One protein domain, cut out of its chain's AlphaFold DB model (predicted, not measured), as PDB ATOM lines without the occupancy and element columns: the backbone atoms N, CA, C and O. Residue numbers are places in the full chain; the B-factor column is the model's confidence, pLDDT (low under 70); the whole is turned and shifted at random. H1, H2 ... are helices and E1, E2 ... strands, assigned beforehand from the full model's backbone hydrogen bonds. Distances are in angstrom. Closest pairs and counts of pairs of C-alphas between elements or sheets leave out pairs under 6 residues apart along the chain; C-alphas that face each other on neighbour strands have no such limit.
ATOM      1  N   VAL A   2     129.027 131.963 103.041       72.62
ATOM      2  CA  VAL A   2     127.955 131.633 103.997       72.62
ATOM      3  C   VAL A   2     128.484 130.524 104.919       72.62
ATOM      4  O   VAL A   2     129.297 129.709 104.481       72.62
ATOM      5  N   THR A   3     128.077 130.474 106.187       75.00
ATOM      6  CA  THR A   3     128.313 129.288 107.035       75.00
ATOM      7  C   THR A   3     127.276 128.199 106.754       75.00
ATOM      8  O   THR A   3     126.177 128.478 106.274       75.00
ATOM      9  N   LEU A   4     127.586 126.940 107.075       71.75
ATOM     10  CA  LEU A   4     126.639 125.827 106.906       71.75
ATOM     11  C   LEU A   4     125.320 126.079 107.655       71.75
ATOM     12  O   LEU A   4     124.235 125.884 107.100       71.75
ATOM     13  N   THR A   5     125.414 126.609 108.875       66.25
ATOM     14  CA  THR A   5     124.273 127.002 109.709       66.25
ATOM     15  C   THR A   5     123.405 128.064 109.035       66.25
ATOM     16  O   THR A   5     122.193 127.879 108.933       66.25
ATOM     17  N   GLU A   6     123.991 129.150 108.523       72.50
ATOM     18  CA  GLU A   6     123.253 130.217 107.829       72.50
ATOM     19  C   GLU A   6     122.632 129.736 106.514       72.50
ATOM     20  O   GLU A   6     121.486 130.086 106.222       72.50
ATOM     21  N   PHE A   7     123.355 128.924 105.737       74.81
ATOM     22  CA  PHE A   7     122.901 128.425 104.440       74.81
ATOM     23  C   PHE A   7     121.732 127.450 104.599       74.81
ATOM     24  O   PHE A   7     120.687 127.597 103.960       74.81
ATOM     25  N   LEU A   8     121.838 126.488 105.522       68.31
ATOM     26  CA  LEU A   8     120.733 125.579 105.804       68.31
ATOM     27  C   LEU A   8     119.583 126.314 106.514       68.31
ATOM     28  O   LEU A   8     118.444 126.231 106.049       68.31
ATOM     29  N   CYS A   9     119.812 127.122 107.551       65.56
ATOM     30  CA  CYS A   9     118.707 127.809 108.241       65.56
ATOM     31  C   CYS A   9     118.043 128.899 107.375       65.56
ATOM     32  O   CYS A   9     116.826 129.058 107.424       65.56
ATOM     33  N   GLY A  10     118.779 129.531 106.457       57.53
ATOM     34  CA  GLY A  10     118.263 130.518 105.500       57.53
ATOM     35  C   GLY A  10     118.196 131.935 106.049       57.53
ATOM     36  O   GLY A  10     117.192 132.612 105.838       57.53
ATOM     37  N   GLY A  11     119.229 132.356 106.781       51.88
ATOM     38  CA  GLY A  11     119.401 133.751 107.205       51.88
ATOM     39  C   GLY A  11     118.285 134.330 108.084       51.88
ATOM     40  O   GLY A  11     118.158 135.549 108.166       51.88
ATOM     41  N   ARG A  12     117.460 133.492 108.725       37.28
ATOM     42  CA  ARG A  12     116.458 133.937 109.696       37.28
ATOM     43  C   ARG A  12     116.591 133.213 111.022       37.28
ATOM     44  O   ARG A  12     116.604 131.988 111.101       37.28
ATOM     45  N   GLU A  13     116.637 134.047 112.050       44.97
ATOM     46  CA  GLU A  13     116.316 133.757 113.440       44.97
ATOM     47  C   GLU A  13     115.049 132.878 113.520       44.97
ATOM     48  O   GLU A  13     114.138 133.044 112.703       44.97
ATOM     49  N   ASN A  14     114.977 131.997 114.528       40.03
ATOM     50  CA  ASN A  14     114.057 130.848 114.674       40.03
ATOM     51  C   ASN A  14     114.546 129.541 114.020       40.03
ATOM     52  O   ASN A  14     114.035 129.084 112.996       40.03
ATOM     53  N   LEU A  15     115.490 128.882 114.698       41.66
ATOM     54  CA  LEU A  15     115.738 127.450 114.533       41.66
ATOM     55  C   LEU A  15     114.524 126.669 115.090       41.66
ATOM     56  O   LEU A  15     114.225 126.824 116.275       41.66
ATOM     57  N   PRO A  16     113.825 125.828 114.305       37.62
ATOM     58  CA  PRO A  16     112.821 124.931 114.861       37.62
ATOM     59  C   PRO A  16     113.502 123.853 115.714       37.62
ATOM     60  O   PRO A  16     114.433 123.172 115.275       37.62
ATOM     61  N   GLU A  17     113.024 123.705 116.945       41.91
ATOM     62  CA  GLU A  17     113.543 122.792 117.963       41.91
ATOM     63  C   GLU A  17     113.300 121.324 117.550       41.91
ATOM     64  O   GLU A  17     112.261 120.736 117.842       41.91
ATOM     65  N   GLY A  18     114.231 120.744 116.779       39.25
ATOM     66  CA  GLY A  18     114.049 119.394 116.224       39.25
ATOM     67  C   GLY A  18     115.169 118.792 115.363       39.25
ATOM     68  O   GLY A  18     115.052 117.629 114.983       39.25
ATOM     69  N   GLN A  19     116.258 119.512 115.052       40.12
ATOM     70  CA  GLN A  19     117.406 118.954 114.308       40.12
ATOM     71  C   GLN A  19     118.677 118.876 115.179       40.12
ATOM     72  O   GLN A  19     119.500 119.791 115.142       40.12
ATOM     73  N   PRO A  20     118.883 117.788 115.951       44.56
ATOM     74  CA  PRO A  20     120.058 117.645 116.817       44.56
ATOM     75  C   PRO A  20     121.375 117.453 116.042       44.56
ATOM     76  O   PRO A  20     122.439 117.762 116.564       44.56
ATOM     77  N   SER A  21     121.328 116.987 114.788       44.38
ATOM     78  CA  SER A  21     122.520 116.657 113.988       44.38
ATOM     79  C   SER A  21     123.286 117.858 113.419       44.38
ATOM     80  O   SER A  21     124.355 117.665 112.856       44.38
ATOM     81  N   LEU A  22     122.750 119.080 113.517       48.06
ATOM     82  CA  LEU A  22     123.413 120.300 113.026       48.06
ATOM     83  C   LEU A  22     124.034 121.145 114.152       48.06
ATOM     84  O   LEU A  22     124.786 122.067 113.867       48.06
ATOM     85  N   GLN A  23     123.770 120.816 115.422       44.25
ATOM     86  CA  GLN A  23     124.281 121.552 116.592       44.25
ATOM     87  C   GLN A  23     125.805 121.414 116.788       44.25
ATOM     88  O   GLN A  23     126.410 122.230 117.479       44.25
ATOM     89  N   HIS A  24     126.418 120.381 116.198       43.88
ATOM     90  CA  HIS A  24     127.849 120.075 116.321       43.88
ATOM     91  C   HIS A  24     128.661 120.348 115.044       43.88
ATOM     92  O   HIS A  24     129.890 120.373 115.113       43.88
ATOM     93  N   SER A  25     127.995 120.610 113.910       52.81
ATOM     94  CA  SER A  25     128.662 120.936 112.644       52.81
ATOM     95  C   SER A  25     129.527 122.183 112.816       52.81
ATOM     96  O   SER A  25     129.109 123.171 113.435       52.81
ATOM     97  N   THR A  26     130.760 122.142 112.313       56.84
ATOM     98  CA  THR A  26     131.647 123.292 112.455       56.84
ATOM     99  C   THR A  26     131.104 124.471 111.649       56.84
ATOM    100  O   THR A  26     130.743 124.338 110.483       56.84
ATOM    101  N   ASN A  27     131.082 125.672 112.241       63.81
ATOM    102  CA  ASN A  27     130.737 126.911 111.528       63.81
ATOM    103  C   ASN A  27     131.861 127.333 110.551       63.81
ATOM    104  O   ASN A  27     132.228 128.504 110.486       63.81
ATOM    105  N   GLN A  28     132.446 126.380 109.816       72.38
ATOM    106  CA  GLN A  28     133.386 126.669 108.749       72.38
ATOM    107  C   GLN A  28     132.628 127.403 107.642       72.38
ATOM    108  O   GLN A  28     131.595 126.945 107.145       72.38
ATOM    109  N   ALA A  29     133.128 128.580 107.282       76.94
ATOM    110  CA  ALA A  29     132.602 129.316 106.152       76.94
ATOM    111  C   ALA A  29     132.992 128.601 104.858       76.94
ATOM    112  O   ALA A  29     134.144 128.193 104.681       76.94
ATOM    113  N   PHE A  30     132.041 128.497 103.938       82.56
ATOM    114  CA  PHE A  30     132.270 127.932 102.619       82.56
ATOM    115  C   PHE A  30     131.774 128.886 101.529       82.56
ATOM    116  O   PHE A  30     131.091 129.896 101.770       82.56
ATOM    117  N   MET A  31     132.177 128.576 100.307       81.75
ATOM    118  CA  MET A  31     131.799 129.280  99.100       81.75
ATOM    119  C   MET A  31     131.515 128.252  98.010       81.75
ATOM    120  O   MET A  31     132.310 127.342  97.790       81.75
ATOM    121  N   VAL A  32     130.372 128.412  97.351       81.75
ATOM    122  CA  VAL A  32     130.016 127.695  96.128       81.75
ATOM    123  C   VAL A  32     129.778 128.752  95.066       81.75
ATOM    124  O   VAL A  32     129.069 129.726  95.338       81.75
ATOM    125  N   GLU A  33     130.392 128.594  93.898       77.88
ATOM    126  CA  GLU A  33     130.143 129.486  92.763       77.88
ATOM    127  C   GLU A  33     129.033 128.897  91.887       77.88
ATOM    128  O   GLU A  33     129.061 127.723  91.518       77.88
ATOM    129  N   TRP A  34     128.037 129.721  91.568       78.69
ATOM    130  CA  TRP A  34     126.889 129.330  90.751       78.69
ATOM    131  C   TRP A  34     127.138 129.804  89.313       78.69
ATOM    132  O   TRP A  34     127.309 131.012  89.129       78.69
ATOM    133  N   PRO A  35     127.170 128.914  88.298       65.31
ATOM    134  CA  PRO A  35     127.533 129.283  86.921       65.31
ATOM    135  C   PRO A  35     126.657 130.374  86.291       65.31
ATOM    136  O   PRO A  35     127.091 131.078  85.384       65.31
ATOM    137  N   ASP A  36     125.421 130.503  86.767       68.12
ATOM    138  CA  ASP A  36     124.406 131.464  86.333       68.12
ATOM    139  C   ASP A  36     124.225 132.641  87.314       68.12
ATOM    140  O   ASP A  36     123.411 133.532  87.070       68.12
ATOM    141  N   GLY A  37     124.937 132.630  88.448       64.81
ATOM    142  CA  GLY A  37     124.740 133.559  89.562       64.81
ATOM    143  C   GLY A  37     123.330 133.536  90.171       64.81
ATOM    144  O   GLY A  37     122.976 134.471  90.894       64.81
ATOM    145  N   SER A  38     122.495 132.533  89.872       70.12
ATOM    146  CA  SER A  38     121.071 132.594  90.197       70.12
ATOM    147  C   SER A  38     120.768 132.095  91.608       70.12
ATOM    148  O   SER A  38     121.217 131.039  92.057       70.12
ATOM    149  N   HIS A  39     119.896 132.830  92.302       71.12
ATOM    150  CA  HIS A  39     119.328 132.376  93.571       71.12
ATOM    151  C   HIS A  39     118.567 131.043  93.428       71.12
ATOM    152  O   HIS A  39     118.519 130.274  94.382       71.12
ATOM    153  N   SER A  40     118.040 130.735  92.235       77.00
ATOM    154  CA  SER A  40     117.346 129.475  91.952       77.00
ATOM    155  C   SER A  40     118.275 128.264  92.060       77.00
ATOM    156  O   SER A  40     117.872 127.265  92.647       77.00
ATOM    157  N   SER A  41     119.510 128.346  91.550       78.69
ATOM    158  CA  SER A  41     120.485 127.250  91.647       78.69
ATOM    159  C   SER A  41     120.907 127.004  93.104       78.69
ATOM    160  O   SER A  41     120.895 125.869  93.585       78.69
ATOM    161  N   ALA A  42     121.137 128.081  93.865       79.88
ATOM    162  CA  ALA A  42     121.442 128.004  95.294       79.88
ATOM    163  C   ALA A  42     120.280 127.430  96.139       79.88
ATOM    164  O   ALA A  42     120.510 126.603  97.027       79.88
ATOM    165  N   ASP A  43     119.031 127.830  95.869       80.88
ATOM    166  CA  ASP A  43     117.847 127.274  96.541       80.88
ATOM    167  C   ASP A  43     117.585 125.815  96.136       80.88
ATOM    168  O   ASP A  43     117.155 125.009  96.970       80.88
ATOM    169  N   GLU A  44     117.893 125.435  94.894       83.56
ATOM    170  CA  GLU A  44     117.815 124.048  94.445       83.56
ATOM    171  C   GLU A  44     118.809 123.157  95.198       83.56
ATOM    172  O   GLU A  44     118.422 122.141  95.786       83.56
ATOM    173  N   PHE A  45     120.069 123.582  95.257       84.88
ATOM    174  CA  PHE A  45     121.120 122.919  96.021       84.88
ATOM    175  C   PHE A  45     120.737 122.770  97.499       84.88
ATOM    176  O   PHE A  45     120.797 121.680  98.073       84.88
ATOM    177  N   ARG A  46     120.240 123.853  98.111       83.19
ATOM    178  CA  ARG A  46     119.755 123.873  99.496       83.19
ATOM    179  C   ARG A  46     118.593 122.903  99.726       83.19
ATOM    180  O   ARG A  46     118.550 122.246 100.767       83.19
ATOM    181  N   ARG A  47     117.659 122.791  98.774       83.88
ATOM    182  CA  ARG A  47     116.535 121.839  98.812       83.88
ATOM    183  C   ARG A  47     117.037 120.393  98.795       83.88
ATOM    184  O   ARG A  47     116.579 119.603  99.620       83.88
ATOM    185  N   VAL A  48     117.968 120.055  97.902       83.88
ATOM    186  CA  VAL A  48     118.539 118.698  97.794       83.88
ATOM    187  C   VAL A  48     119.381 118.341  99.023       83.88
ATOM    188  O   VAL A  48     119.272 117.228  99.527       83.88
ATOM    189  N   TRP A  49     120.153 119.282  99.572       83.88
ATOM    190  CA  TRP A  49     120.954 119.044 100.779       83.88
ATOM    191  C   TRP A  49     120.084 118.838 102.030       83.88
ATOM    192  O   TRP A  49     120.317 117.912 102.805       83.88
ATOM    193  N   LYS A  50     119.043 119.663 102.219       80.38
ATOM    194  CA  LYS A  50     118.098 119.522 103.343       80.38
ATOM    195  C   LYS A  50     117.278 118.242 103.294       80.38
ATOM    196  O   LYS A  50     117.029 117.629 104.331       80.38
ATOM    197  N   THR A  51     116.806 117.898 102.102       79.81
ATOM    198  CA  THR A  51     115.848 116.818 101.883       79.81
ATOM    199  C   THR A  51     116.337 115.986 100.700       79.81
ATOM    200  O   THR A  51     115.807 116.119  99.592       79.81
ATOM    201  N   PRO A  52     117.373 115.154 100.910       75.88
ATOM    202  CA  PRO A  52     117.940 114.353  99.839       75.88
ATOM    203  C   PRO A  52     116.911 113.368  99.271       75.88
ATOM    204  O   PRO A  52     116.106 112.813 100.030       75.88
ATOM    205  N   PRO A  53     116.954 113.107  97.950       75.75
ATOM    206  CA  PRO A  53     116.234 112.005  97.319       75.75
ATOM    207  C   PRO A  53     116.410 110.679  98.082       75.75
ATOM    208  O   PRO A  53     117.455 110.434  98.689       75.75
ATOM    209  N   ARG A  54     115.371 109.826  98.104       73.94
ATOM    210  CA  ARG A  54     115.323 108.621  98.969       73.94
ATOM    211  C   ARG A  54     116.497 107.662  98.746       73.94
ATOM    212  O   ARG A  54     116.949 107.049  99.707       73.94
ATOM    213  N   ASP A  55     116.962 107.562  97.508       79.38
ATOM    214  CA  ASP A  55     118.155 106.841  97.057       79.38
ATOM    215  C   ASP A  55     119.430 107.288  97.793       79.38
ATOM    216  O   ASP A  55     120.196 106.451  98.271       79.38
ATOM    217  N   ARG A  56     119.626 108.599  97.974       77.94
ATOM    218  CA  ARG A  56     120.799 109.181  98.652       77.94
ATOM    219  C   ARG A  56     120.610 109.427 100.143       77.94
ATOM    220  O   ARG A  56     121.595 109.503 100.878       77.94
ATOM    221  N   ALA A  57     119.368 109.489 100.623       80.00
ATOM    222  CA  ALA A  57     119.056 109.745 102.026       80.00
ATOM    223  C   ALA A  57     119.751 108.764 102.990       80.00
ATOM    224  O   ALA A  57     120.207 109.184 104.052       80.00
ATOM    225  N   GLY A  58     119.889 107.483 102.621       81.88
ATOM    226  CA  GLY A  58     120.621 106.496 103.425       81.88
ATOM    227  C   GLY A  58     122.121 106.797 103.534       81.88
ATOM    228  O   GLY A  58     122.677 106.771 104.632       81.88
ATOM    229  N   HIS A  59     122.761 107.149 102.417       83.81
ATOM    230  CA  HIS A  59     124.185 107.484 102.364       83.81
ATOM    231  C   HIS A  59     124.499 108.765 103.154       83.81
ATOM    232  O   HIS A  59     125.383 108.768 104.010       83.81
ATOM    233  N   PHE A  60     123.712 109.828 102.955       83.81
ATOM    234  CA  PHE A  60     123.902 111.090 103.678       83.81
ATOM    235  C   PHE A  60     123.639 110.929 105.182       83.81
ATOM    236  O   PHE A  60     124.399 111.452 105.994       83.81
ATOM    237  N   GLN A  61     122.625 110.148 105.582       81.50
ATOM    238  CA  GLN A  61     122.407 109.824 106.996       81.50
ATOM    239  C   GLN A  61     123.550 109.012 107.607       81.50
ATOM    240  O   GLN A  61     123.842 109.202 108.784       81.50
ATOM    241  N   HIS A  62     124.185 108.110 106.853       84.69
ATOM    242  CA  HIS A  62     125.363 107.392 107.337       84.69
ATOM    243  C   HIS A  62     126.521 108.362 107.594       84.69
ATOM    244  O   HIS A  62     127.073 108.356 108.692       84.69
ATOM    245  N   ILE A  63     126.828 109.249 106.639       84.00
ATOM    246  CA  ILE A  63     127.882 110.266 106.794       84.00
ATOM    247  C   ILE A  63     127.608 111.151 108.021       84.00
ATOM    248  O   ILE A  63     128.452 111.217 108.914       84.00
ATOM    249  N   LEU A  64     126.407 111.733 108.120       82.06
ATOM    250  CA  LEU A  64     125.976 112.593 109.235       82.06
ATOM    251  C   LEU A  64     126.004 111.905 110.612       82.06
ATOM    252  O   LEU A  64     126.136 112.582 111.627       82.06
ATOM    253  N   LYS A  65     125.850 110.575 110.668       81.94
ATOM    254  CA  LYS A  65     125.968 109.789 111.911       81.94
ATOM    255  C   LYS A  65     127.416 109.418 112.233       81.94
ATOM    256  O   LYS A  65     127.767 109.350 113.405       81.94
ATOM    257  N   SER A  66     128.229 109.148 111.210       80.19
ATOM    258  CA  SER A  66     129.636 108.759 111.366       80.19
ATOM    259  C   SER A  66     130.548 109.927 111.744       80.19
ATOM    260  O   SER A  66     131.547 109.722 112.427       80.19
ATOM    261  N   ASP A  67     130.189 111.141 111.326       77.88
ATOM    262  CA  ASP A  67     130.931 112.369 111.598       77.88
ATOM    263  C   ASP A  67     129.946 113.478 112.023       77.88
ATOM    264  O   ASP A  67     129.381 114.165 111.167       77.88
ATOM    265  N   PRO A  68     129.686 113.652 113.332       72.38
ATOM    266  CA  PRO A  68     128.774 114.686 113.825       72.38
ATOM    267  C   PRO A  68     129.365 116.104 113.745       72.38
ATOM    268  O   PRO A  68     128.614 117.074 113.834       72.38
ATOM    269  N   ASP A  69     130.687 116.229 113.584       69.56
ATOM    270  CA  ASP A  69     131.402 117.507 113.553       69.56
ATOM    271  C   ASP A  69     131.501 118.086 112.134       69.56
ATOM    272  O   ASP A  69     131.532 119.304 111.972       69.56
ATOM    273  N   ARG A  70     131.626 117.220 111.116       75.19
ATOM    274  CA  ARG A  70     131.864 117.600 109.710       75.19
ATOM    275  C   ARG A  70     131.116 116.778 108.666       75.19
ATOM    276  O   ARG A  70     131.255 117.031 107.467       75.19
ATOM    277  N   GLY A  71     130.283 115.822 109.071       79.88
ATOM    278  CA  GLY A  71     129.485 115.026 108.139       79.88
ATOM    279  C   GLY A  71     128.520 115.873 107.306       79.88
ATOM    280  O   GLY A  71     128.227 115.520 106.165       79.88
ATOM    281  N   ALA A  72     128.067 117.017 107.829       80.56
ATOM    282  CA  ALA A  72     127.226 117.944 107.082       80.56
ATOM    283  C   ALA A  72     128.026 118.632 105.964       80.56
ATOM    284  O   ALA A  72     127.618 118.562 104.806       80.56
ATOM    285  N   GLU A  73     129.188 119.209 106.287       85.44
ATOM    286  CA  GLU A  73     130.134 119.804 105.338       85.44
ATOM    287  C   GLU A  73     130.566 118.796 104.263       85.44
ATOM    288  O   GLU A  73     130.596 119.132 103.081       85.44
ATOM    289  N   LYS A  74     130.829 117.539 104.649       84.31
ATOM    290  CA  LYS A  74     131.168 116.456 103.717       84.31
ATOM    291  C   LYS A  74     130.031 116.166 102.733       84.31
ATOM    292  O   LYS A  74     130.278 116.149 101.532       84.31
ATOM    293  N   VAL A  75     128.791 116.023 103.214       85.25
ATOM    294  CA  VAL A  75     127.610 115.863 102.341       85.25
ATOM    295  C   VAL A  75     127.434 117.066 101.407       85.25
ATOM    296  O   VAL A  75     127.133 116.873 100.233       85.25
ATOM    297  N   GLY A  76     127.655 118.294 101.890       86.38
ATOM    298  CA  GLY A  76     127.602 119.505 101.064       86.38
ATOM    299  C   GLY A  76     128.651 119.512  99.952       86.38
ATOM    300  O   GLY A  76     128.318 119.755  98.793       86.38
ATOM    301  N   ARG A  77     129.899 119.171 100.285       85.81
ATOM    302  CA  ARG A  77     131.015 119.065  99.336       85.81
ATOM    303  C   ARG A  77     130.776 117.967  98.295       85.81
ATOM    304  O   ARG A  77     130.988 118.192  97.106       85.81
ATOM    305  N   ASP A  78     130.312 116.795  98.722       85.81
ATOM    306  CA  ASP A  78     130.018 115.668  97.832       85.81
ATOM    307  C   ASP A  78     128.850 116.000  96.882       85.81
ATOM    308  O   ASP A  78     128.958 115.773  95.676       85.81
ATOM    309  N   LEU A  79     127.792 116.647  97.388       87.38
ATOM    310  CA  LEU A  79     126.669 117.139  96.583       87.38
ATOM    311  C   LEU A  79     127.085 118.246  95.597       87.38
ATOM    312  O   LEU A  79     126.587 118.278  94.473       87.38
ATOM    313  N   ALA A  80     127.997 119.143  95.987       87.12
ATOM    314  CA  ALA A  80     128.506 120.195  95.106       87.12
ATOM    315  C   ALA A  80     129.273 119.607  93.919       87.12
ATOM    316  O   ALA A  80     129.014 119.999  92.783       87.12
ATOM    317  N   ARG A  81     130.128 118.598  94.156       86.69
ATOM    318  CA  ARG A  81     130.807 117.878  93.067       86.69
ATOM    319  C   ARG A  81     129.825 117.150  92.147       86.69
ATOM    320  O   ARG A  81     130.011 117.195  90.937       86.69
ATOM    321  N   GLU A  82     128.786 116.510  92.691       85.62
ATOM    322  CA  GLU A  82     127.769 115.814  91.884       85.62
ATOM    323  C   GLU A  82     127.013 116.773  90.949       85.62
ATOM    324  O   GLU A  82     126.758 116.445  89.792       85.62
ATOM    325  N   LEU A  83     126.699 117.976  91.433       83.50
ATOM    326  CA  LEU A  83     126.017 119.022  90.666       83.50
ATOM    327  C   LEU A  83     126.979 119.898  89.836       83.50
ATOM    328  O   LEU A  83     126.547 120.851  89.192       83.50
ATOM    329  N   GLY A  84     128.277 119.574  89.816       82.94
ATOM    330  CA  GLY A  84     129.288 120.281  89.025       82.94
ATOM    331  C   GLY A  84     129.629 121.689  89.523       82.94
ATOM    332  O   GLY A  84     130.186 122.483  88.765       82.94
ATOM    333  N   HIS A  85     129.308 122.019  90.775       84.50
ATOM    334  CA  HIS A  85     129.595 123.326  91.361       84.50
ATOM    335  C   HIS A  85     130.954 123.329  92.083       84.50
ATOM    336  O   HIS A  85     131.210 122.444  92.908       84.50
ATOM    337  N   PRO A  86     131.829 124.323  91.833       85.31
ATOM    338  CA  PRO A  86     133.080 124.459  92.570       85.31
ATOM    339  C   PRO A  86     132.789 124.785  94.039       85.31
ATOM    340  O   PRO A  86     131.996 125.672  94.350       85.31
TER     341      PRO A  86
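Overview. This is residues 2 to 86 of the 493 residues of an uncharacterized protein of Oncorhynchus mykiss (UniProt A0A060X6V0). The longest helix, H3, folds back into H4 as a helical hairpin, and H2 crosses H4. H1 and E1 lie away from H3, joined by a long loop. The printed part has 85 residues, ordered H1, E1, H2, H3, H4; it is mostly helix and compact, radius of gyration of the C-alphas 12.6 A, spanning 34 by 31 by 22 A.

Arrangement. H3, residues 54 to 66, touches H4, residues 71 to 82, at a steep tilt of 40 degrees, opposite ways; the closest C-alphas, of Leu 64 and Gly 71, are 4.4 A apart. H2, residues 39 to 50, touches H4 at a steep 51 degrees; the closest C-alphas, of Trp 49 and Gly 76, are 6.7 A apart. H1, residues 4 to 9, and H3 are apart. E1, residues 29 to 32, pairs with no named strand. Every O i to N i+4 pair is within hydrogen-bond range in H1, H2 and H4; in H3, 7 of 9.

Along the chain. H3 measures 18.9 A, H4 16.4 A, H2 16.2 A. H1 begins at C-alpha 4 (126.639, 125.827, 106.906); H4 ends at C-alpha 82 (127.769, 115.814, 91.884).

Size, cuts and confidence. The printed part has no cut. H1 to E1 is a long link. Residues 8 to 27 are among those with pLDDT under 70.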